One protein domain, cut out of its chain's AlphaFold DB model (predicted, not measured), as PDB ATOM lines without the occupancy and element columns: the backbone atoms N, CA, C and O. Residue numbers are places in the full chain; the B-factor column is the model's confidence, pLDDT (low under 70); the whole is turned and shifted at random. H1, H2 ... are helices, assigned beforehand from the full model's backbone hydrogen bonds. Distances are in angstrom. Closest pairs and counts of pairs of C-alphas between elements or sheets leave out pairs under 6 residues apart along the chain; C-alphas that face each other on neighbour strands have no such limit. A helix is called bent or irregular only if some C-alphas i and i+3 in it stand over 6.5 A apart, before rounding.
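Overview. This is residues 2 to 166 of the 231 residues of an uncharacterized protein of Gossypium harknessii (UniProt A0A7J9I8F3). What is the main picture? A long helix, H3, runs through the middle, crossed on one side by H1 and on the opposite side by H2 and H5, which lie side by side. H6 packs on the last part of H3, with H4 and H7 toward that same end, where a long loop, residues 132 to 154, links H6 to H7 round the outside. What is it made of? The printed part has 165 residues with seven named helices, H1 to H7 in order, and no named strand; the class is all helix. It is compact and rounded, with a radius of gyration of the C-alphas of 15.7 A and spans of 43 by 39 by 32 A.

Along the chain. Where are the first helices? H1, residues 2 to 12, begins at C-alpha 2 (200.373, 211.834, 151.591) and is 15.7 A long. H2, residues 23 to 39, spans 24.6 A; it is irregular, with C-alphas 32 and 35 7.3 A apart, and has a kink of 44 degrees near residue 33. H3, residues 50 to 73, spans 34.1 A and ends at C-alpha 73 (189.333, 194.049, 161.304). What follows? H4, residues 84 to 95, spans 17.9 A and is only just irregular, with C-alphas 85 and 88 6.8 A apart. H5 is residues 103 to 112, H6 residues 123 to 131, and H7 residues 155 to 161, ending at C-alpha 161 (187.449, 189.107, 136.531).

Arrangement. What touches the hub, H3? H1 touches its residues 58 to 66 alone, about perpendicular at 76 degrees, closest at the C-alphas of Lys 5 and Phe 63, 5.1 A. H2 touches residues 50 to 58 alone (Met 30 and Val 54, C-alphas 5.8 A), H5 residues 57 to 65 alone (Gly 61 and Leu 106, 5.7 A), and H6 residues 65 to 72 alone (Leu 68 and Leu 126, 6.0 A). How do the others stand? H2 and H5 touch at a shallow tilt of 11 degrees, opposite ways, with closest C-alphas Ala 26 and Leu 112 6.9 A apart. H7 touches H6, closest at the C-alphas of Leu 128 and Phe 159, 6.9 A, and only just touches residues 94 to 95 of H4, with 3 pairs of C-alphas within 8 A. Are the helix backbones whole? Every O i to N i+4 pair is within hydrogen-bond range in H1, H3, H5, H6 and H7, against 11 of 13 in H2 and 6 of 8 in H4.

Size, cuts and confidence. How large is it? The two C-alphas farthest apart, those of Lys 16 and Gly 165, are 48.7 A apart. Is it continuous? The printed part has no cut, and the link H6 to H7, 23 residues, is long. Where is confidence low? The mean pLDDT of the printed part is 76.5, and 52 residues are under 70, among them residues 135 to 153 and 156 to 166.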
ATOM      1  N   GLU A   2     198.961 212.194 151.340       80.06
ATOM      2  CA  GLU A   2     200.373 211.834 151.591       80.06
ATOM      3  C   GLU A   2     200.743 211.660 153.073       80.06
ATOM      4  O   GLU A   2     201.307 210.639 153.451       80.06
ATOM      5  N   GLU A   3     200.350 212.585 153.955       83.00
ATOM      6  CA  GLU A   3     200.603 212.445 155.404       83.00
ATOM      7  C   GLU A   3     200.015 211.156 155.995       83.00
ATOM      8  O   GLU A   3     200.588 210.542 156.897       83.00
ATOM      9  N   LEU A   4     198.868 210.721 155.466       83.62
ATOM     10  CA  LEU A   4     198.211 209.495 155.893       83.62
ATOM     11  C   LEU A   4     199.041 208.276 155.483       83.62
ATOM     12  O   LEU A   4     199.269 207.406 156.319       83.62
ATOM     13  N   LYS A   5     199.555 208.241 154.249       86.88
ATOM     14  CA  LYS A   5     200.439 207.165 153.781       86.88
ATOM     15  C   LYS A   5     201.684 207.042 154.660       86.88
ATOM     16  O   LYS A   5     201.986 205.957 155.151       86.88
ATOM     17  N   TRP A   6     202.332 208.167 154.973       87.06
ATOM     18  CA  TRP A   6     203.479 208.199 155.885       87.06
ATOM     19  C   TRP A   6     203.131 207.728 157.301       87.06
ATOM     20  O   TRP A   6     203.905 206.998 157.921       87.06
ATOM     21  N   LYS A   7     201.939 208.066 157.807       88.12
ATOM     22  CA  LYS A   7     201.445 207.560 159.098       88.12
ATOM     23  C   LYS A   7     201.317 206.032 159.107       88.12
ATOM     24  O   LYS A   7     201.650 205.414 160.118       88.12
ATOM     25  N   PHE A   8     200.847 205.426 158.016       86.38
ATOM     26  CA  PHE A   8     200.781 203.968 157.869       86.38
ATOM     27  C   PHE A   8     202.174 203.342 157.749       86.38
ATOM     28  O   PHE A   8     202.486 202.405 158.481       86.38
ATOM     29  N   PHE A   9     203.047 203.920 156.924       88.06
ATOM     30  CA  PHE A   9     204.433 203.475 156.775       88.06
ATOM     31  C   PHE A   9     205.180 203.442 158.121       88.06
ATOM     32  O   PHE A   9     205.739 202.417 158.513       88.06
ATOM     33  N   HIS A  10     205.128 204.532 158.893       87.06
ATOM     34  CA  HIS A  10     205.782 204.598 160.205       87.06
ATOM     35  C   HIS A  10     205.166 203.667 161.251       87.06
ATOM     36  O   HIS A  10     205.836 203.312 162.222       87.06
ATOM     37  N   ARG A  11     203.894 203.287 161.091       84.31
ATOM     38  CA  ARG A  11     203.237 202.309 161.965       84.31
ATOM     39  C   ARG A  11     203.804 200.908 161.735       84.31
ATOM     40  O   ARG A  11     204.060 200.221 162.722       84.31
ATOM     41  N   LEU A  12     204.019 200.534 160.473       82.69
ATOM     42  CA  LEU A  12     204.546 199.231 160.060       82.69
ATOM     43  C   LEU A  12     206.032 199.051 160.387       82.69
ATOM     44  O   LEU A  12     206.408 198.070 161.025       82.69
ATOM     45  N   PHE A  13     206.866 200.020 160.010       81.12
ATOM     46  CA  PHE A  13     208.329 199.920 160.117       81.12
ATOM     47  C   PHE A  13     208.896 200.596 161.369       81.12
ATOM     48  O   PHE A  13     210.015 201.116 161.377       81.12
ATOM     49  N   ARG A  14     208.110 200.664 162.452       75.25
ATOM     50  CA  ARG A  14     208.544 201.351 163.671       75.25
ATOM     51  C   ARG A  14     209.706 200.577 164.323       75.25
ATOM     52  O   ARG A  14     209.481 199.434 164.718       75.25
ATOM     53  N   PRO A  15     210.881 201.188 164.579       55.84
ATOM     54  CA  PRO A  15     212.113 200.468 164.955       55.84
ATOM     55  C   PRO A  15     212.114 199.667 166.274       55.84
ATOM     56  O   PRO A  15     213.153 199.137 166.646       55.84
ATOM     57  N   LYS A  16     211.022 199.647 167.053       56.22
ATOM     58  CA  LYS A  16     211.000 199.100 168.428       56.22
ATOM     59  C   LYS A  16     209.688 198.410 168.834       56.22
ATOM     60  O   LYS A  16     209.399 198.322 170.024       56.22
ATOM     61  N   GLN A  17     208.863 197.957 167.890       59.72
ATOM     62  CA  GLN A  17     207.713 197.115 168.247       59.72
ATOM     63  C   GLN A  17     208.113 195.633 168.242       59.72
ATOM     64  O   GLN A  17     208.817 195.226 167.323       59.72
ATOM     65  N   PRO A  18     207.637 194.814 169.199       55.78
ATOM     66  CA  PRO A  18     207.916 193.373 169.226       55.78
ATOM     67  C   PRO A  18     207.407 192.628 167.976       55.78
ATOM     68  O   PRO A  18     207.911 191.555 167.676       55.78
ATOM     69  N   ASN A  19     206.476 193.230 167.225       59.34
ATOM     70  CA  ASN A  19     205.936 192.726 165.954       59.34
ATOM     71  C   ASN A  19     206.215 193.685 164.773       59.34
ATOM     72  O   ASN A  19     205.461 193.703 163.800       59.34
ATOM     73  N   GLY A  20     207.210 194.572 164.894       61.75
ATOM     74  CA  GLY A  20     207.567 195.516 163.831       61.75
ATOM     75  C   GLY A  20     208.263 194.809 162.669       61.75
ATOM     76  O   GLY A  20     209.082 193.923 162.890       61.75
ATOM     77  N   VAL A  21     207.949 195.213 161.439       72.12
ATOM     78  CA  VAL A  21     208.613 194.683 160.241       72.12
ATOM     79  C   VAL A  21     209.958 195.384 160.088       72.12
ATOM     80  O   VAL A  21     210.047 196.606 160.244       72.12
ATOM     81  N   GLU A  22     211.013 194.632 159.786       80.94
ATOM     82  CA  GLU A  22     212.320 195.222 159.512       80.94
ATOM     83  C   GLU A  22     212.296 195.984 158.181       80.94
ATOM     84  O   GLU A  22     211.895 195.457 157.144       80.94
ATOM     85  N   LEU A  23     212.746 197.242 158.204       84.56
ATOM     86  CA  LEU A  23     212.732 198.099 157.018       84.56
ATOM     87  C   LEU A  23     213.746 197.646 155.962       84.56
ATOM     88  O   LEU A  23     213.422 197.641 154.781       84.56
ATOM     89  N   ASN A  24     214.953 197.246 156.370       84.81
ATOM     90  CA  ASN A  24     216.030 196.932 155.425       84.81
ATOM     91  C   ASN A  24     215.702 195.732 154.514       84.81
ATOM     92  O   ASN A  24     215.900 195.856 153.306       84.81
ATOM     93  N   PRO A  25     215.160 194.603 155.022       86.25
ATOM     94  CA  PRO A  25     214.713 193.507 154.163       86.25
ATOM     95  C   PRO A  25     213.586 193.922 153.215       86.25
ATOM     96  O   PRO A  25     213.623 193.578 152.041       86.25
ATOM     97  N   ALA A  26     212.619 194.714 153.691       87.50
ATOM     98  CA  ALA A  26     211.531 195.191 152.843       87.50
ATOM     99  C   ALA A  26     212.021 196.142 151.743       87.50
ATOM    100  O   ALA A  26     211.545 196.056 150.617       87.50
ATOM    101  N   MET A  27     212.985 197.020 152.039       89.38
ATOM    102  CA  MET A  27     213.611 197.869 151.022       89.38
ATOM    103  C   MET A  27     214.310 197.033 149.957       89.38
ATOM    104  O   MET A  27     214.063 197.250 148.777       89.38
ATOM    105  N   LYS A  28     215.102 196.040 150.369       91.62
ATOM    106  CA  LYS A  28     215.806 195.151 149.444       91.62
ATOM    107  C   LYS A  28     214.846 194.370 148.542       91.62
ATOM    108  O   LYS A  28     215.021 194.352 147.333       91.62
ATOM    109  N   ASP A  29     213.793 193.792 149.112       92.38
ATOM    110  CA  ASP A  29     212.798 193.051 148.332       92.38
ATOM    111  C   ASP A  29     212.066 193.955 147.322       92.38
ATOM    112  O   ASP A  29     211.656 193.491 146.260       92.38
ATOM    113  N   MET A  30     211.896 195.245 147.628       94.00
ATOM    114  CA  MET A  30     211.327 196.212 146.685       94.00
ATOM    115  C   MET A  30     212.335 196.663 145.623       94.00
ATOM    116  O   MET A  30     211.925 196.919 144.496       94.00
ATOM    117  N   GLU A  31     213.627 196.746 145.945       93.50
ATOM    118  CA  GLU A  31     214.691 196.966 144.954       93.50
ATOM    119  C   GLU A  31     214.744 195.814 143.941       93.50
ATOM    120  O   GLU A  31     214.781 196.064 142.738       93.50
ATOM    121  N   ASP A  32     214.653 194.569 144.412       94.06
ATOM    122  CA  ASP A  32     214.669 193.375 143.558       94.06
ATOM    123  C   ASP A  32     213.451 193.319 142.612       94.06
ATOM    124  O   ASP A  32     213.560 192.866 141.474       94.06
ATOM    125  N   LEU A  33     212.290 193.813 143.060       91.94
ATOM    126  CA  LEU A  33     211.054 193.864 142.267       91.94
ATOM    127  C   LEU A  33     210.936 195.098 141.368       91.94
ATOM    128  O   LEU A  33     210.010 195.184 140.559       91.94
ATOM    129  N   GLU A  34     211.835 196.068 141.511       91.88
ATOM    130  CA  GLU A  34     211.685 197.386 140.907       91.88
ATOM    131  C   GLU A  34     211.588 197.332 139.385       91.88
ATOM    132  O   GLU A  34     210.666 197.904 138.796       91.88
ATOM    133  N   GLN A  35     212.505 196.603 138.752       88.69
ATOM    134  CA  GLN A  35     212.591 196.565 137.300       88.69
ATOM    135  C   GLN A  35     211.354 195.903 136.685       88.69
ATOM    136  O   GLN A  35     210.837 196.381 135.674       88.69
ATOM    137  N   ASP A  36     210.859 194.830 137.301       86.69
ATOM    138  CA  ASP A  36     209.636 194.163 136.859       86.69
ATOM    139  C   ASP A  36     208.410 195.040 137.104       86.69
ATOM    140  O   ASP A  36     207.536 195.122 136.242       86.69
ATOM    141  N   ALA A  37     208.373 195.780 138.215       86.38
ATOM    142  CA  ALA A  37     207.287 196.714 138.488       86.38
ATOM    143  C   ALA A  37     207.243 197.855 137.469       86.38
ATOM    144  O   ALA A  37     206.161 198.246 137.034       86.38
ATOM    145  N   ARG A  38     208.402 198.345 137.015       83.94
ATOM    146  CA  ARG A  38     208.474 199.355 135.950       83.94
ATOM    147  C   ARG A  38     207.923 198.868 134.617       83.94
ATOM    148  O   ARG A  38     207.332 199.668 133.899       83.94
ATOM    149  N   ARG A  39     208.098 197.584 134.286       80.56
ATOM    150  CA  ARG A  39     207.594 196.990 133.033       80.56
ATOM    151  C   ARG A  39     206.067 196.980 132.951       80.56
ATOM    152  O   ARG A  39     205.531 196.852 131.857       80.56
ATOM    153  N   CYS A  40     205.369 197.135 134.078       76.56
ATOM    154  CA  CYS A  40     203.912 197.253 134.113       76.56
ATOM    155  C   CYS A  40     203.394 198.639 133.683       76.56
ATOM    156  O   CYS A  40     202.190 198.797 133.502       76.56
ATOM    157  N   TYR A  41     204.265 199.640 133.508       73.50
ATOM    158  CA  TYR A  41     203.875 200.983 133.073       73.50
ATOM    159  C   TYR A  41     204.171 201.175 131.577       73.50
ATOM    160  O   TYR A  41     205.277 200.903 131.118       73.50
ATOM    161  N   TRP A  42     203.160 201.628 130.821       60.03
ATOM    162  CA  TRP A  42     203.203 201.767 129.353       60.03
ATOM    163  C   TRP A  42     204.251 202.775 128.864       60.03
ATOM    164  O   TRP A  42     204.962 202.508 127.899       60.03
ATOM    165  N   ASP A  43     204.356 203.921 129.539       59.31
ATOM    166  CA  ASP A  43     205.499 204.815 129.387       59.31
ATOM    167  C   ASP A  43     206.571 204.320 130.349       59.31
ATOM    168  O   ASP A  43     206.324 204.271 131.559       59.31
ATOM    169  N   ASN A  44     207.745 203.955 129.823       52.16
ATOM    170  CA  ASN A  44     208.902 203.585 130.630       52.16
ATOM    171  C   ASN A  44     208.987 204.542 131.826       52.16
ATOM    172  O   ASN A  44     209.131 205.754 131.643       52.16
ATOM    173  N   ALA A  45     208.900 204.018 133.050       53.03
ATOM    174  CA  ALA A  45     208.900 204.793 134.293       53.03
ATOM    175  C   ALA A  45     210.223 205.563 134.555       53.03
ATOM    176  O   ALA A  45     210.547 205.905 135.688       53.03
ATOM    177  N   GLU A  46     211.015 205.847 133.520       56.91
ATOM    178  CA  GLU A  46     212.301 206.550 133.471       56.91
ATOM    179  C   GLU A  46     212.294 207.940 134.127       56.91
ATOM    180  O   GLU A  46     213.351 208.511 134.379       56.91
ATOM    181  N   GLN A  47     211.129 208.488 134.480       65.56
ATOM    182  CA  GLN A  47     211.029 209.784 135.152       65.56
ATOM    183  C   GLN A  47     211.495 209.763 136.616       65.56
ATOM    184  O   GLN A  47     211.703 210.826 137.213       65.56
ATOM    185  N   HIS A  48     211.614 208.593 137.246       74.81
ATOM    186  CA  HIS A  48     212.016 208.479 138.650       74.81
ATOM    187  C   HIS A  48     213.285 207.647 138.809       74.81
ATOM    188  O   HIS A  48     213.430 206.593 138.190       74.81
ATOM    189  N   SER A  49     214.189 208.108 139.681       87.38
ATOM    190  CA  SER A  49     215.327 207.304 140.128       87.38
ATOM    191  C   SER A  49     214.838 206.023 140.806       87.38
ATOM    192  O   SER A  49     213.727 205.989 141.337       87.38
ATOM    193  N   MET A  50     215.677 204.987 140.806       87.62
ATOM    194  CA  MET A  50     215.390 203.716 141.477       87.62
ATOM    195  C   MET A  50     214.969 203.930 142.935       87.62
ATOM    196  O   MET A  50     213.877 203.532 143.318       87.62
ATOM    197  N   ASP A  51     215.766 204.671 143.714       88.88
ATOM    198  CA  ASP A  51     215.462 204.998 145.117       88.88
ATOM    199  C   ASP A  51     214.083 205.657 145.287       88.88
ATOM    200  O   ASP A  51     213.278 205.252 146.129       88.88
ATOM    201  N   LYS A  52     213.760 206.636 144.432       88.31
ATOM    202  CA  LYS A  52     212.466 207.318 144.487       88.31
ATOM    203  C   LYS A  52     211.320 206.355 144.182       88.31
ATOM    204  O   LYS A  52     210.298 206.405 144.863       88.31
ATOM    205  N   PHE A  53     211.480 205.501 143.177       87.31
ATOM    206  CA  PHE A  53     210.451 204.552 142.770       87.31
ATOM    207  C   PHE A  53     210.242 203.453 143.820       87.31
ATOM    208  O   PHE A  53     209.109 203.209 144.226       87.31
ATOM    209  N   VAL A  54     211.320 202.881 144.365       91.06
ATOM    210  CA  VAL A  54     211.278 201.939 145.498       91.06
ATOM    211  C   VAL A  54     210.570 202.555 146.700       91.06
ATOM    212  O   VAL A  54     209.688 201.935 147.297       91.06
ATOM    213  N   ARG A  55     210.888 203.810 147.030       90.19
ATOM    214  CA  ARG A  55     210.214 204.534 148.110       90.19
ATOM    215  C   ARG A  55     208.719 204.716 147.845       90.19
ATOM    216  O   ARG A  55     207.934 204.584 148.780       90.19
ATOM    217  N   MET A  56     208.321 205.004 146.606       87.94
ATOM    218  CA  MET A  56     206.906 205.083 146.226       87.94
ATOM    219  C   MET A  56     206.217 203.723 146.388       87.94
ATOM    220  O   MET A  56     205.201 203.659 147.073       87.94
ATOM    221  N   MET A  57     206.810 202.635 145.880       90.19
ATOM    222  CA  MET A  57     206.280 201.273 146.047       90.19
ATOM    223  C   MET A  57     206.078 200.909 147.520       90.19
ATOM    224  O   MET A  57     205.015 200.416 147.898       90.19
ATOM    225  N   LEU A  58     207.065 201.209 148.369       91.12
ATOM    226  CA  LEU A  58     206.978 200.965 149.806       91.12
ATOM    227  C   LEU A  58     205.859 201.769 150.457       91.12
ATOM    228  O   LEU A  58     205.024 201.200 151.152       91.12
ATOM    229  N   VAL A  59     205.844 203.089 150.273       90.38
ATOM    230  CA  VAL A  59     204.912 203.979 150.979       90.38
ATOM    231  C   VAL A  59     203.479 203.753 150.505       90.38
ATOM    232  O   VAL A  59     202.580 203.587 151.334       90.38
ATOM    233  N   ASP A  60     203.269 203.696 149.190       90.00
ATOM    234  CA  ASP A  60     201.947 203.505 148.596       90.00
ATOM    235  C   ASP A  60     201.442 202.080 148.837       90.00
ATOM    236  O   ASP A  60     200.293 201.888 149.241       90.00
ATOM    237  N   GLY A  61     202.310 201.078 148.690       91.12
ATOM    238  CA  GLY A  61     201.949 199.684 148.916       91.12
ATOM    239  C   GLY A  61     201.624 199.396 150.379       91.12
ATOM    240  O   GLY A  61     200.611 198.762 150.672       91.12
ATOM    241  N   CYS A  62     202.405 199.943 151.314       90.56
ATOM    242  CA  CYS A  62     202.124 199.830 152.746       90.56
ATOM    243  C   CYS A  62     200.819 200.513 153.138       90.56
ATOM    244  O   CYS A  62     200.072 199.980 153.959       90.56
ATOM    245  N   PHE A  63     200.526 201.673 152.548       91.06
ATOM    246  CA  PHE A  63     199.248 202.340 152.755       91.06
ATOM    247  C   PHE A  63     198.080 201.447 152.331       91.06
ATOM    248  O   PHE A  63     197.143 201.268 153.110       91.06
ATOM    249  N   ILE A  64     198.141 200.859 151.133       91.38
ATOM    250  CA  ILE A  64     197.061 200.009 150.625       91.38
ATOM    251  C   ILE A  64     196.917 198.743 151.477       91.38
ATOM    252  O   ILE A  64     195.814 198.428 151.927       91.38
ATOM    253  N   VAL A  65     198.021 198.044 151.754       91.44
ATOM    254  CA  VAL A  65     198.022 196.810 152.554       91.44
ATOM    255  C   VAL A  65     197.434 197.045 153.948       91.44
ATOM    256  O   VAL A  65     196.552 196.297 154.377       91.44
ATOM    257  N   GLU A  66     197.862 198.092 154.653       90.06
ATOM    258  CA  GLU A  66     197.337 198.380 155.990       90.06
ATOM    259  C   GLU A  66     195.897 198.884 155.966       90.06
ATOM    260  O   GLU A  66     195.123 198.527 156.853       90.06
ATOM    261  N   LEU A  67     195.507 199.667 154.956       90.56
ATOM    262  CA  LEU A  67     194.117 200.087 154.787       90.56
ATOM    263  C   LEU A  67     193.195 198.868 154.660       90.56
ATOM    264  O   LEU A  67     192.167 198.797 155.337       90.56
ATOM    265  N   LEU A  68     193.572 197.893 153.829       90.44
ATOM    266  CA  LEU A  68     192.813 196.657 153.636       90.44
ATOM    267  C   LEU A  68     192.719 195.833 154.929       90.44
ATOM    268  O   LEU A  68     191.642 195.335 155.265       90.44
ATOM    269  N   ARG A  69     193.811 195.733 155.695       89.00
ATOM    270  CA  ARG A  69     193.835 195.047 157.001       89.00
ATOM    271  C   ARG A  69     192.951 195.742 158.030       89.00
ATOM    272  O   ARG A  69     192.156 195.095 158.708       89.00
ATOM    273  N   GLU A  70     193.050 197.062 158.132       89.44
ATOM    274  CA  GLU A  70     192.260 197.853 159.072       89.44
ATOM    275  C   GLU A  70     190.762 197.757 158.761       89.44
ATOM    276  O   GLU A  70     189.949 197.581 159.671       89.44
ATOM    277  N   LEU A  71     190.392 197.770 157.478       88.81
ATOM    278  CA  LEU A  71     189.021 197.514 157.045       88.81
ATOM    279  C   LEU A  71     188.570 196.095 157.387       88.81
ATOM    280  O   LEU A  71     187.478 195.935 157.927       88.81
ATOM    281  N   LYS A  72     189.398 195.076 157.136       88.31
ATOM    282  CA  LYS A  72     189.093 193.680 157.481       88.31
ATOM    283  C   LYS A  72     188.751 193.525 158.963       88.31
ATOM    284  O   LYS A  72     187.718 192.944 159.286       88.31
ATOM    285  N   HIS A  73     189.571 194.087 159.855       87.50
ATOM    286  CA  HIS A  73     189.333 194.049 161.304       87.50
ATOM    287  C   HIS A  73     188.007 194.705 161.718       87.50
ATOM    288  O   HIS A  73     187.443 194.356 162.751       87.50
ATOM    289  N   ASN A  74     187.487 195.621 160.901       86.06
ATOM    290  CA  ASN A  74     186.240 196.347 161.128       86.06
ATOM    291  C   ASN A  74     185.121 195.920 160.154       86.06
ATOM    292  O   ASN A  74     184.219 196.708 159.851       86.06
ATOM    293  N   ASN A  75     185.176 194.691 159.624       84.44
ATOM    294  CA  ASN A  75     184.177 194.132 158.703       84.44
ATOM    295  C   ASN A  75     183.871 195.028 157.484       84.44
ATOM    296  O   ASN A  75     182.738 195.073 157.008       84.44
ATOM    297  N   PHE A  76     184.873 195.763 156.996       83.44
ATOM    298  CA  PHE A  76     184.805 196.716 155.881       83.44
ATOM    299  C   PHE A  76     183.823 197.890 156.077       83.44
ATOM    300  O   PHE A  76     183.506 198.602 155.123       83.44
ATOM    301  N   GLN A  77     183.374 198.144 157.312       76.00
ATOM    302  CA  GLN A  77     182.431 199.227 157.632       76.00
ATOM    303  C   GLN A  77     183.124 200.563 157.935       76.00
ATOM    304  O   GLN A  77     182.570 201.643 157.691       76.00
ATOM    305  N   CYS A  78     184.328 200.512 158.502       81.50
ATOM    306  CA  CYS A  78     185.150 201.681 158.796       81.50
ATOM    307  C   CYS A  78     186.636 201.314 158.841       81.50
ATOM    308  O   CYS A  78     186.993 200.156 159.012       81.50
ATOM    309  N   ALA A  79     187.497 202.316 158.700       85.06
ATOM    310  CA  ALA A  79     188.915 202.212 159.017       85.06
ATOM    311  C   ALA A  79     189.235 203.357 159.986       85.06
ATOM    312  O   ALA A  79     189.213 204.498 159.542       85.06
ATOM    313  N   PRO A  80     189.463 203.123 161.289       83.25
ATOM    314  CA  PRO A  80     189.678 204.184 162.284       83.25
ATOM    315  C   PRO A  80     190.701 205.266 161.896       83.25
ATOM    316  O   PRO A  80     190.560 206.431 162.265       83.25
ATOM    317  N   SER A  81     191.723 204.900 161.128       84.31
ATOM    318  CA  SER A  81     192.779 205.792 160.651       84.31
ATOM    319  C   SER A  81     192.352 206.670 159.472       84.31
ATOM    320  O   SER A  81     193.073 207.612 159.143       84.31
ATOM    321  N   VAL A  82     191.205 206.384 158.851       84.56
ATOM    322  CA  VAL A  82     190.674 207.051 157.659       84.56
ATOM    323  C   VAL A  82     189.244 207.524 157.912       84.56
ATOM    324  O   VAL A  82     188.378 206.783 158.368       84.56
ATOM    325  N   GLN A  83     188.937 208.771 157.568       81.75
ATOM    326  CA  GLN A  83     187.572 209.262 157.729       81.75
ATOM    327  C   GLN A  83     186.619 208.502 156.790       81.75
ATOM    328  O   GLN A  83     186.909 208.331 155.608       81.75
ATOM    329  N   ARG A  84     185.457 208.063 157.297       81.19
ATOM    330  CA  ARG A  84     184.494 207.225 156.547       81.19
ATOM    331  C   ARG A  84     184.139 207.805 155.171       81.19
ATOM    332  O   ARG A  84     184.019 207.054 154.208       81.19
ATOM    333  N   TRP A  85     183.995 209.127 155.078       80.12
ATOM    334  CA  TRP A  85     183.650 209.824 153.837       80.12
ATOM    335  C   TRP A  85     184.756 209.771 152.770       80.12
ATOM    336  O   TRP A  85     184.462 209.981 151.599       80.12
ATOM    337  N   MET A  86     186.001 209.447 153.137       83.56
ATOM    338  CA  MET A  86     187.113 209.293 152.194       83.56
ATOM    339  C   MET A  86     187.117 207.924 151.504       83.56
ATOM    340  O   MET A  86     187.736 207.780 150.455       83.56
ATOM    341  N   LEU A  87     186.445 206.908 152.065       84.62
ATOM    342  CA  LEU A  87     186.489 205.538 151.537       84.62
ATOM    343  C   LEU A  87     185.985 205.416 150.086       84.62
ATOM    344  O   LEU A  87     186.614 204.691 149.321       84.62
ATOM    345  N   PRO A  88     184.898 206.090 149.654       81.31
ATOM    346  CA  PRO A  88     184.492 206.074 148.248       81.31
ATOM    347  C   PRO A  88     185.558 206.652 147.309       81.31
ATOM    348  O   PRO A  88     185.787 206.088 146.243       81.31
ATOM    349  N   THR A  89     186.225 207.738 147.711       81.81
ATOM    350  CA  THR A  89     187.319 208.350 146.944       81.81
ATOM    351  C   THR A  89     188.522 207.418 146.882       81.81
ATOM    352  O   THR A  89     189.000 207.126 145.798       81.81
ATOM    353  N   LEU A  90     188.932 206.844 148.015       83.50
ATOM    354  CA  LEU A  90     190.054 205.905 148.068       83.50
ATOM    355  C   LEU A  90     189.817 204.651 147.226       83.50
ATOM    356  O   LEU A  90     190.736 204.194 146.561       83.50
ATOM    357  N   ARG A  91     188.597 204.098 147.212       83.06
ATOM    358  CA  ARG A  91     188.274 202.961 146.331       83.06
ATOM    359  C   ARG A  91     188.497 203.310 144.865       83.06
ATOM    360  O   ARG A  91     189.064 202.504 144.140       83.06
ATOM    361  N   ARG A  92     188.059 204.502 144.449       77.81
ATOM    362  CA  ARG A  92     188.273 204.997 143.085       77.81
ATOM    363  C   ARG A  92     189.762 205.206 142.825       77.81
ATOM    364  O   ARG A  92     190.267 204.673 141.856       77.81
ATOM    365  N   ASP A  93     190.478 205.879 143.715       80.62
ATOM    366  CA  ASP A  93     191.899 206.175 143.512       80.62
ATOM    367  C   ASP A  93     192.762 204.908 143.424       80.62
ATOM    368  O   ASP A  93     193.639 204.836 142.571       80.62
ATOM    369  N   VAL A  94     192.490 203.887 144.248       79.81
ATOM    370  CA  VAL A  94     193.238 202.614 144.230       79.81
ATOM    371  C   VAL A  94     192.930 201.789 142.971       79.81
ATOM    372  O   VAL A  94     193.794 201.053 142.494       79.81
ATOM    373  N   ILE A  95     191.724 201.898 142.399       72.81
ATOM    374  CA  ILE A  95     191.378 201.185 141.158       72.81
ATOM    375  C   ILE A  95     191.797 201.941 139.876       72.81
ATOM    376  O   ILE A  95     191.801 201.361 138.797       72.81
ATOM    377  N   MET A  96     192.180 203.218 139.964       67.31
ATOM    378  CA  MET A  96     192.597 204.010 138.799       67.31
ATOM    379  C   MET A  96     193.982 203.592 138.287       67.31
ATOM    380  O   MET A  96     194.957 203.701 139.026       67.31
ATOM    381  N   LEU A  97     194.069 203.210 137.002       55.47
ATOM    382  CA  LEU A  97     195.285 202.751 136.297       55.47
ATOM    383  C   LEU A  97     196.527 203.623 136.532       55.47
ATOM    384  O   LEU A  97     197.621 203.100 136.702       55.47
ATOM    385  N   GLU A  98     196.355 204.946 136.582       53.41
ATOM    386  CA  GLU A  98     197.457 205.903 136.754       53.41
ATOM    387  C   GLU A  98     198.182 205.769 138.108       53.41
ATOM    388  O   GLU A  98     199.332 206.179 138.223       53.41
ATOM    389  N   ASN A  99     197.535 205.183 139.120       61.38
ATOM    390  CA  ASN A  99     198.064 205.067 140.482       61.38
ATOM    391  C   ASN A  99     198.219 203.610 140.947       61.38
ATOM    392  O   ASN A  99     198.377 203.363 142.146       61.38
ATOM    393  N   GLN A 100     198.135 202.629 140.041       68.62
ATOM    394  CA  GLN A 100     198.206 201.228 140.448       68.62
ATOM    395  C   GLN A 100     199.643 200.765 140.584       68.62
ATOM    396  O   GLN A 100     200.411 200.773 139.626       68.62
ATOM    397  N   LEU A 101     199.976 200.285 141.778       83.56
ATOM    398  CA  LEU A 101     201.086 199.363 141.938       83.56
ATOM    399  C   LEU A 101     200.703 198.004 141.336       83.56
ATOM    400  O   LEU A 101     199.533 197.604 141.418       83.56
ATOM    401  N   PRO A 102     201.661 197.277 140.748       85.75
ATOM    402  CA  PRO A 102     201.443 195.893 140.363       85.75
ATOM    403  C   PRO A 102     201.040 195.037 141.567       85.75
ATOM    404  O   PRO A 102     201.545 195.210 142.679       85.75
ATOM    405  N   LEU A 103     200.137 194.085 141.349       85.50
ATOM    406  CA  LEU A 103     199.587 193.221 142.387       85.50
ATOM    407  C   LEU A 103     200.686 192.418 143.089       85.50
ATOM    408  O   LEU A 103     200.639 192.288 144.307       85.50
ATOM    409  N   PHE A 104     201.705 191.958 142.360       86.50
ATOM    410  CA  PHE A 104     202.821 191.207 142.944       86.50
ATOM    411  C   PHE A 104     203.639 192.027 143.953       86.50
ATOM    412  O   PHE A 104     204.097 191.482 144.956       86.50
ATOM    413  N   VAL A 105     203.771 193.346 143.750       91.31
ATOM    414  CA  VAL A 105     204.412 194.249 144.721       91.31
ATOM    415  C   VAL A 105     203.596 194.270 146.012       91.31
ATOM    416  O   VAL A 105     204.133 194.140 147.111       91.31
ATOM    417  N   LEU A 106     202.272 194.377 145.884       91.38
ATOM    418  CA  LEU A 106     201.360 194.391 147.024       91.38
ATOM    419  C   LEU A 106     201.296 193.034 147.734       91.38
ATOM    420  O   LEU A 106     201.257 193.010 148.961       91.38
ATOM    421  N   GLN A 107     201.318 191.921 146.996       90.25
ATOM    422  CA  GLN A 107     201.391 190.563 147.546       90.25
ATOM    423  C   GLN A 107     202.670 190.395 148.365       90.25
ATOM    424  O   GLN A 107     202.609 189.999 149.529       90.25
ATOM    425  N   LYS A 108     203.817 190.794 147.805       91.19
ATOM    426  CA  LYS A 108     205.105 190.731 148.492       91.19
ATOM    427  C   LYS A 108     205.107 191.558 149.779       91.19
ATOM    428  O   LYS A 108     205.515 191.067 150.829       91.19
ATOM    429  N   LEU A 109     204.600 192.792 149.736       91.19
ATOM    430  CA  LEU A 109     204.454 193.628 150.933       91.19
ATOM    431  C   LEU A 109     203.470 193.027 151.942       91.19
ATOM    432  O   LEU A 109     203.706 193.095 153.149       91.19
ATOM    433  N   PHE A 110     202.381 192.416 151.478       89.69
ATOM    434  CA  PHE A 110     201.412 191.741 152.336       89.69
ATOM    435  C   PHE A 110     202.039 190.550 153.075       89.69
ATOM    436  O   PHE A 110     201.767 190.366 154.261       89.69
ATOM    437  N   GLU A 111     202.907 189.785 152.416       89.12
ATOM    438  CA  GLU A 111     203.658 188.681 153.022       89.12
ATOM    439  C   GLU A 111     204.714 189.168 154.017       89.12
ATOM    440  O   GLU A 111     204.778 188.665 155.137       89.12
ATOM    441  N   LEU A 112     205.500 190.182 153.645       87.44
ATOM    442  CA  LEU A 112     206.534 190.761 154.511       87.44
ATOM    443  C   LEU A 112     205.962 191.381 155.788       87.44
ATOM    444  O   LEU A 112     206.607 191.378 156.833       87.44
ATOM    445  N   THR A 113     204.742 191.910 155.703       86.00
ATOM    446  CA  THR A 113     204.039 192.549 156.824       86.00
ATOM    447  C   THR A 113     203.064 191.613 157.543       86.00
ATOM    448  O   THR A 113     202.270 192.057 158.377       86.00
ATOM    449  N   LYS A 114     203.098 190.310 157.234       83.50
ATOM    450  CA  LYS A 114     202.194 189.306 157.802       83.50
ATOM    451  C   LYS A 114     202.320 189.219 159.323       83.50
ATOM    452  O   LYS A 114     203.414 189.126 159.875       83.50
ATOM    453  N   ARG A 115     201.171 189.203 160.001       77.06
ATOM    454  CA  ARG A 115     201.075 189.045 161.459       77.06
ATOM    455  C   ARG A 115     200.756 187.587 161.794       77.06
ATOM    456  O   ARG A 115     200.105 186.896 161.013       77.06
ATOM    457  N   SER A 116     201.186 187.112 162.962       66.56
ATOM    458  CA  SER A 116     201.009 185.714 163.403       66.56
ATOM    459  C   SER A 116     199.547 185.237 163.423       66.56
ATOM    460  O   SER A 116     199.290 184.041 163.324       66.56
ATOM    461  N   GLU A 117     198.589 186.160 163.504       64.44
ATOM    462  CA  GLU A 117     197.146 185.897 163.579       64.44
ATOM    463  C   GLU A 117     196.464 185.741 162.199       64.44
ATOM    464  O   GLU A 117     195.263 185.488 162.114       64.44
ATOM    465  N   GLU A 118     197.201 185.878 161.092       65.31
ATOM    466  CA  GLU A 118     196.643 185.930 159.734       65.31
ATOM    467  C   GLU A 118     196.916 184.644 158.946       65.31
ATOM    468  O   GLU A 118     197.771 184.595 158.061       65.31
ATOM    469  N   SER A 119     196.198 183.568 159.263       60.34
ATOM    470  CA  SER A 119     196.444 182.258 158.641       60.34
ATOM    471  C   SER A 119     195.590 181.949 157.404       60.34
ATOM    472  O   SER A 119     195.966 181.054 156.653       60.34
ATOM    473  N   SER A 120     194.488 182.667 157.142       67.88
ATOM    474  CA  SER A 120     193.491 182.228 156.143       67.88
ATOM    475  C   SER A 120     193.074 183.237 155.070       67.88
ATOM    476  O   SER A 120     192.287 182.876 154.202       67.88
ATOM    477  N   THR A 121     193.542 184.489 155.098       74.50
ATOM    478  CA  THR A 121     193.050 185.525 154.165       74.50
ATOM    479  C   THR A 121     194.158 186.018 153.251       74.50
ATOM    480  O   THR A 121     195.176 186.503 153.742       74.50
ATOM    481  N   CYS A 122     193.943 185.920 151.941       83.88
ATOM    482  CA  CYS A 122     194.847 186.450 150.927       83.88
ATOM    483  C   CYS A 122     194.503 187.906 150.564       83.88
ATOM    484  O   CYS A 122     193.406 188.395 150.857       83.88
ATOM    485  N   LEU A 123     195.456 188.612 149.952       88.25
ATOM    486  CA  LEU A 123     195.329 190.028 149.603       88.25
ATOM    487  C   LEU A 123     194.165 190.279 148.634       88.25
ATOM    488  O   LEU A 123     193.426 191.250 148.786       88.25
ATOM    489  N   GLU A 124     193.980 189.388 147.668       85.38
ATOM    490  CA  GLU A 124     192.965 189.470 146.621       85.38
ATOM    491  C   GLU A 124     191.568 189.454 147.238       85.38
ATOM    492  O   GLU A 124     190.736 190.296 146.915       85.38
ATOM    493  N   GLN A 125     191.330 188.573 148.214       83.62
ATOM    494  CA  GLN A 125     190.050 188.511 148.916       83.62
ATOM    495  C   GLN A 125     189.752 189.814 149.676       83.62
ATOM    496  O   GLN A 125     188.603 190.268 149.710       83.62
ATOM    497  N   LEU A 126     190.777 190.443 150.265       88.06
ATOM    498  CA  LEU A 126     190.623 191.741 150.927       88.06
ATOM    499  C   LEU A 126     190.314 192.852 149.929       88.06
ATOM    500  O   LEU A 126     189.438 193.676 150.190       88.06
ATOM    501  N   ALA A 127     191.010 192.861 148.795       87.56
ATOM    502  CA  ALA A 127     190.796 193.822 147.727       87.56
ATOM    503  C   ALA A 127     189.375 193.710 147.160       87.56
ATOM    504  O   ALA A 127     188.671 194.714 147.078       87.56
ATOM    505  N   LEU A 128     188.897 192.497 146.880       82.94
ATOM    506  CA  LEU A 128     187.530 192.280 146.406       82.94
ATOM    507  C   LEU A 128     186.487 192.772 147.419       82.94
ATOM    508  O   LEU A 128     185.562 193.497 147.056       82.94
ATOM    509  N   CYS A 129     186.653 192.461 148.710       84.12
ATOM    510  CA  CYS A 129     185.761 192.982 149.752       84.12
ATOM    511  C   CYS A 129     185.816 194.517 149.852       84.12
ATOM    512  O   CYS A 129     184.794 195.166 150.093       84.12
ATOM    513  N   PHE A 130     186.994 195.113 149.653       86.25
ATOM    514  CA  PHE A 130     187.164 196.561 149.633       86.25
ATOM    515  C   PHE A 130     186.444 197.207 148.452       86.25
ATOM    516  O   PHE A 130     185.774 198.220 148.656       86.25
ATOM    517  N   PHE A 131     186.526 196.625 147.256       83.38
ATOM    518  CA  PHE A 131     185.867 197.139 146.055       83.38
ATOM    519  C   PHE A 131     184.400 196.738 145.926       83.38
ATOM    520  O   PHE A 131     183.708 197.324 145.102       83.38
ATOM    521  N   ASN A 132     183.890 195.835 146.769       82.56
ATOM    522  CA  ASN A 132     182.502 195.378 146.724       82.56
ATOM    523  C   ASN A 132     181.458 196.508 146.619       82.56
ATOM    524  O   ASN A 132     180.549 196.384 145.818       82.56
ATOM    525  N   PRO A 133     181.579 197.660 147.311       80.06
ATOM    526  CA  PRO A 133     180.616 198.753 147.138       80.06
ATOM    527  C   PRO A 133     180.630 199.432 145.758       80.06
ATOM    528  O   PRO A 133     179.736 200.225 145.474       80.06
ATOM    529  N   LEU A 134     181.667 199.211 144.943       72.88
ATOM    530  CA  LEU A 134     181.731 199.641 143.542       72.88
ATOM    531  C   LEU A 134     181.163 198.580 142.591       72.88
ATOM    532  O   LEU A 134     180.644 198.948 141.540       72.88
ATOM    533  N   LEU A 135     181.253 197.301 142.964       66.88
ATOM    534  CA  LEU A 135     180.619 196.197 142.253       66.88
ATOM    535  C   LEU A 135     179.113 196.317 142.506       66.88
ATOM    536  O   LEU A 135     178.645 196.173 143.632       66.88
ATOM    537  N   GLN A 136     178.309 196.576 141.477       55.97
ATOM    538  CA  GLN A 136     176.841 196.611 141.627       55.97
ATOM    539  C   GLN A 136     176.246 195.201 141.840       55.97
ATOM    540  O   GLN A 136     175.032 195.001 141.795       55.97
ATOM    541  N   SER A 137     177.109 194.207 142.055       49.69
ATOM    542  CA  SER A 137     176.814 192.787 142.065       49.69
ATOM    543  C   SER A 137     176.330 192.317 143.437       49.69
ATOM    544  O   SER A 137     176.996 192.488 144.453       49.69
ATOM    545  N   GLN A 138     175.175 191.647 143.459       45.00
ATOM    546  CA  GLN A 138     174.603 190.977 144.637       45.00
ATOM    547  C   GLN A 138     175.362 189.694 145.043       45.00
ATOM    548  O   GLN A 138     174.851 188.900 145.833       45.00
ATOM    549  N   ARG A 139     176.556 189.437 144.488       50.28
ATOM    550  CA  ARG A 139     177.338 188.241 144.822       50.28
ATOM    551  C   ARG A 139     178.004 188.406 146.181       50.28
ATOM    552  O   ARG A 139     178.645 189.415 146.462       50.28
ATOM    553  N   ASP A 140     177.891 187.376 147.015       51.78
ATOM    554  CA  ASP A 140     178.670 187.293 148.243       51.78
ATOM    555  C   ASP A 140     180.140 187.089 147.855       51.78
ATOM    556  O   ASP A 140     180.580 185.984 147.547       51.78
ATOM    557  N   VAL A 141     180.904 188.183 147.811       54.72
ATOM    558  CA  VAL A 141     182.338 188.208 147.471       54.72
ATOM    559  C   VAL A 141     183.150 187.241 148.347       54.72
ATOM    560  O   VAL A 141     184.220 186.776 147.959       54.72
ATOM    561  N   ARG A 142     182.608 186.864 149.510       52.19
ATOM    562  CA  ARG A 142     183.177 185.859 150.416       52.19
ATOM    563  C   ARG A 142     183.183 184.440 149.837       52.19
ATOM    564  O   ARG A 142     183.925 183.610 150.351       52.19
ATOM    565  N   ALA A 143     182.387 184.171 148.800       47.00
ATOM    566  CA  ALA A 143     182.282 182.881 148.119       47.00
ATOM    567  C   ALA A 143     183.165 182.771 146.859       47.00
ATOM    568  O   ALA A 143     183.174 181.723 146.214       47.00
ATOM    569  N   VAL A 144     183.903 183.826 146.487       53.41
ATOM    570  CA  VAL A 144     184.857 183.756 145.371       53.41
ATOM    571  C   VAL A 144     186.049 182.907 145.814       53.41
ATOM    572  O   VAL A 144     186.866 183.326 146.634       53.41
ATOM    573  N   ASN A 145     186.129 181.684 145.290       47.22
ATOM    574  CA  ASN A 145     187.245 180.782 145.547       47.22
ATOM    575  C   ASN A 145     188.535 181.379 144.966       47.22
ATOM    576  O   ASN A 145     188.608 181.667 143.771       47.22
ATOM    577  N   ALA A 146     189.584 181.479 145.790       45.75
ATOM    578  CA  ALA A 146     190.918 181.964 145.404       45.75
ATOM    579  C   ALA A 146     191.557 181.189 144.227       45.75
ATOM    580  O   ALA A 146     192.540 181.633 143.647       45.75
ATOM    581  N   GLN A 147     190.992 180.039 143.849       41.72
ATOM    582  CA  GLN A 147     191.441 179.203 142.733       41.72
ATOM    583  C   GLN A 147     191.110 179.783 141.345       41.72
ATOM    584  O   GLN A 147     191.745 179.379 140.377       41.72
ATOM    585  N   GLY A 148     190.156 180.719 141.237       44.69
ATOM    586  CA  GLY A 148     189.811 181.386 139.970       44.69
ATOM    587  C   GLY A 148     190.637 182.639 139.663       44.69
ATOM    588  O   GLY A 148     190.512 183.202 138.582       44.69
ATOM    589  N   ILE A 149     191.475 183.071 140.606       53.50
ATOM    590  CA  ILE A 149     192.276 184.290 140.511       53.50
ATOM    591  C   ILE A 149     193.694 183.888 140.098       53.50
ATOM    592  O   ILE A 149     194.592 183.777 140.928       53.50
ATOM    593  N   GLN A 150     193.892 183.574 138.820       50.91
ATOM    594  CA  GLN A 150     195.232 183.342 138.281       50.91
ATOM    595  C   GLN A 150     195.558 184.424 137.246       50.91
ATOM    596  O   GLN A 150     194.737 184.742 136.390       50.91
ATOM    597  N   ASN A 151     196.775 184.973 137.337       56.41
ATOM    598  CA  ASN A 151     197.392 185.916 136.390       56.41
ATOM    599  C   ASN A 151     196.887 187.376 136.386       56.41
ATOM    600  O   ASN A 151     197.043 188.062 135.378       56.41
ATOM    601  N   SER A 152     196.326 187.892 137.482       64.75
ATOM    602  CA  SER A 152     196.033 189.333 137.593       64.75
ATOM    603  C   SER A 152     197.311 190.141 137.839       64.75
ATOM    604  O   SER A 152     198.042 189.864 138.791       64.75
ATOM    605  N   LEU A 153     197.571 191.155 137.012       66.75
ATOM    606  CA  LEU A 153     198.720 192.052 137.165       66.75
ATOM    607  C   LEU A 153     198.389 193.234 138.074       66.75
ATOM    608  O   LEU A 153     199.276 193.720 138.768       66.75
ATOM    609  N   HIS A 154     197.125 193.661 138.129       74.69
ATOM    610  CA  HIS A 154     196.663 194.751 138.986       74.69
ATOM    611  C   HIS A 154     195.293 194.488 139.641       74.69
ATOM    612  O   HIS A 154     194.553 193.576 139.271       74.69
ATOM    613  N   PHE A 155     194.910 195.332 140.612       71.69
ATOM    614  CA  PHE A 155     193.567 195.294 141.212       71.69
ATOM    615  C   PHE A 155     192.442 195.537 140.207       71.69
ATOM    616  O   PHE A 155     191.330 195.063 140.431       71.69
ATOM    617  N   LEU A 156     192.715 196.258 139.117       69.88
ATOM    618  CA  LEU A 156     191.739 196.430 138.049       69.88
ATOM    619  C   LEU A 156     191.389 195.086 137.399       69.88
ATOM    620  O   LEU A 156     190.212 194.778 137.250       69.88
ATOM    621  N   ASP A 157     192.390 194.258 137.106       68.12
ATOM    622  CA  ASP A 157     192.173 192.937 136.508       68.12
ATOM    623  C   ASP A 157     191.333 192.053 137.434       68.12
ATOM    624  O   ASP A 157     190.426 191.360 136.980       68.12
ATOM    625  N   LEU A 158     191.583 192.131 138.748       68.56
ATOM    626  CA  LEU A 158     190.790 191.435 139.765       68.56
ATOM    627  C   LEU A 158     189.332 191.898 139.777       68.56
ATOM    628  O   LEU A 158     188.424 191.074 139.814       68.56
ATOM    629  N   PHE A 159     189.104 193.211 139.727       67.56
ATOM    630  CA  PHE A 159     187.759 193.779 139.674       67.56
ATOM    631  C   PHE A 159     187.012 193.312 138.419       67.56
ATOM    632  O   PHE A 159     185.862 192.881 138.510       67.56
ATOM    633  N   TRP A 160     187.687 193.315 137.268       63.88
ATOM    634  CA  TRP A 160     187.117 192.901 135.988       63.88
ATOM    635  C   TRP A 160     186.835 191.403 135.906       63.88
ATOM    636  O   TRP A 160     185.790 191.014 135.401       63.88
ATOM    637  N   GLN A 161     187.704 190.551 136.456       62.69
ATOM    638  CA  GLN A 161     187.449 189.107 136.531       62.69
ATOM    639  C   GLN A 161     186.217 188.777 137.390       62.69
ATOM    640  O   GLN A 161     185.576 187.746 137.188       62.69
ATOM    641  N   THR A 162     185.855 189.650 138.337       60.31
ATOM    642  CA  THR A 162     184.652 189.484 139.164       60.31
ATOM    643  C   THR A 162     183.378 190.088 138.586       60.31
ATOM    644  O   THR A 162     182.306 189.829 139.135       60.31
ATOM    645  N   GLU A 163     183.449 190.830 137.483       58.12
ATOM    646  CA  GLU A 163     182.287 191.310 136.733       58.12
ATOM    647  C   GLU A 163     182.201 190.541 135.408       58.12
ATOM    648  O   GLU A 163     182.845 190.886 134.421       58.12
ATOM    649  N   GLU A 164     181.377 189.488 135.356       49.28
ATOM    650  CA  GLU A 164     180.919 189.000 134.052       49.28
ATOM    651  C   GLU A 164     179.989 190.074 133.480       49.28
ATOM    652  O   GLU A 164     178.822 190.161 133.859       49.28
ATOM    653  N   GLY A 165     180.536 190.913 132.602       48.22
ATOM    654  CA  GLY A 165     179.778 191.872 131.808       48.22
ATOM    655  C   GLY A 165     179.921 193.324 132.252       48.22
ATOM    656  O   GLY A 165     179.003 193.897 132.831       48.22
ATOM    657  N   ILE A 166     181.002 193.974 131.819       39.91
ATOM    658  CA  ILE A 166     180.885 195.355 131.350       39.91
ATOM    659  C   ILE A 166     181.357 195.382 129.896       39.91
ATOM    660  O   ILE A 166     182.554 195.333 129.613       39.91
TER     661      ILE A 166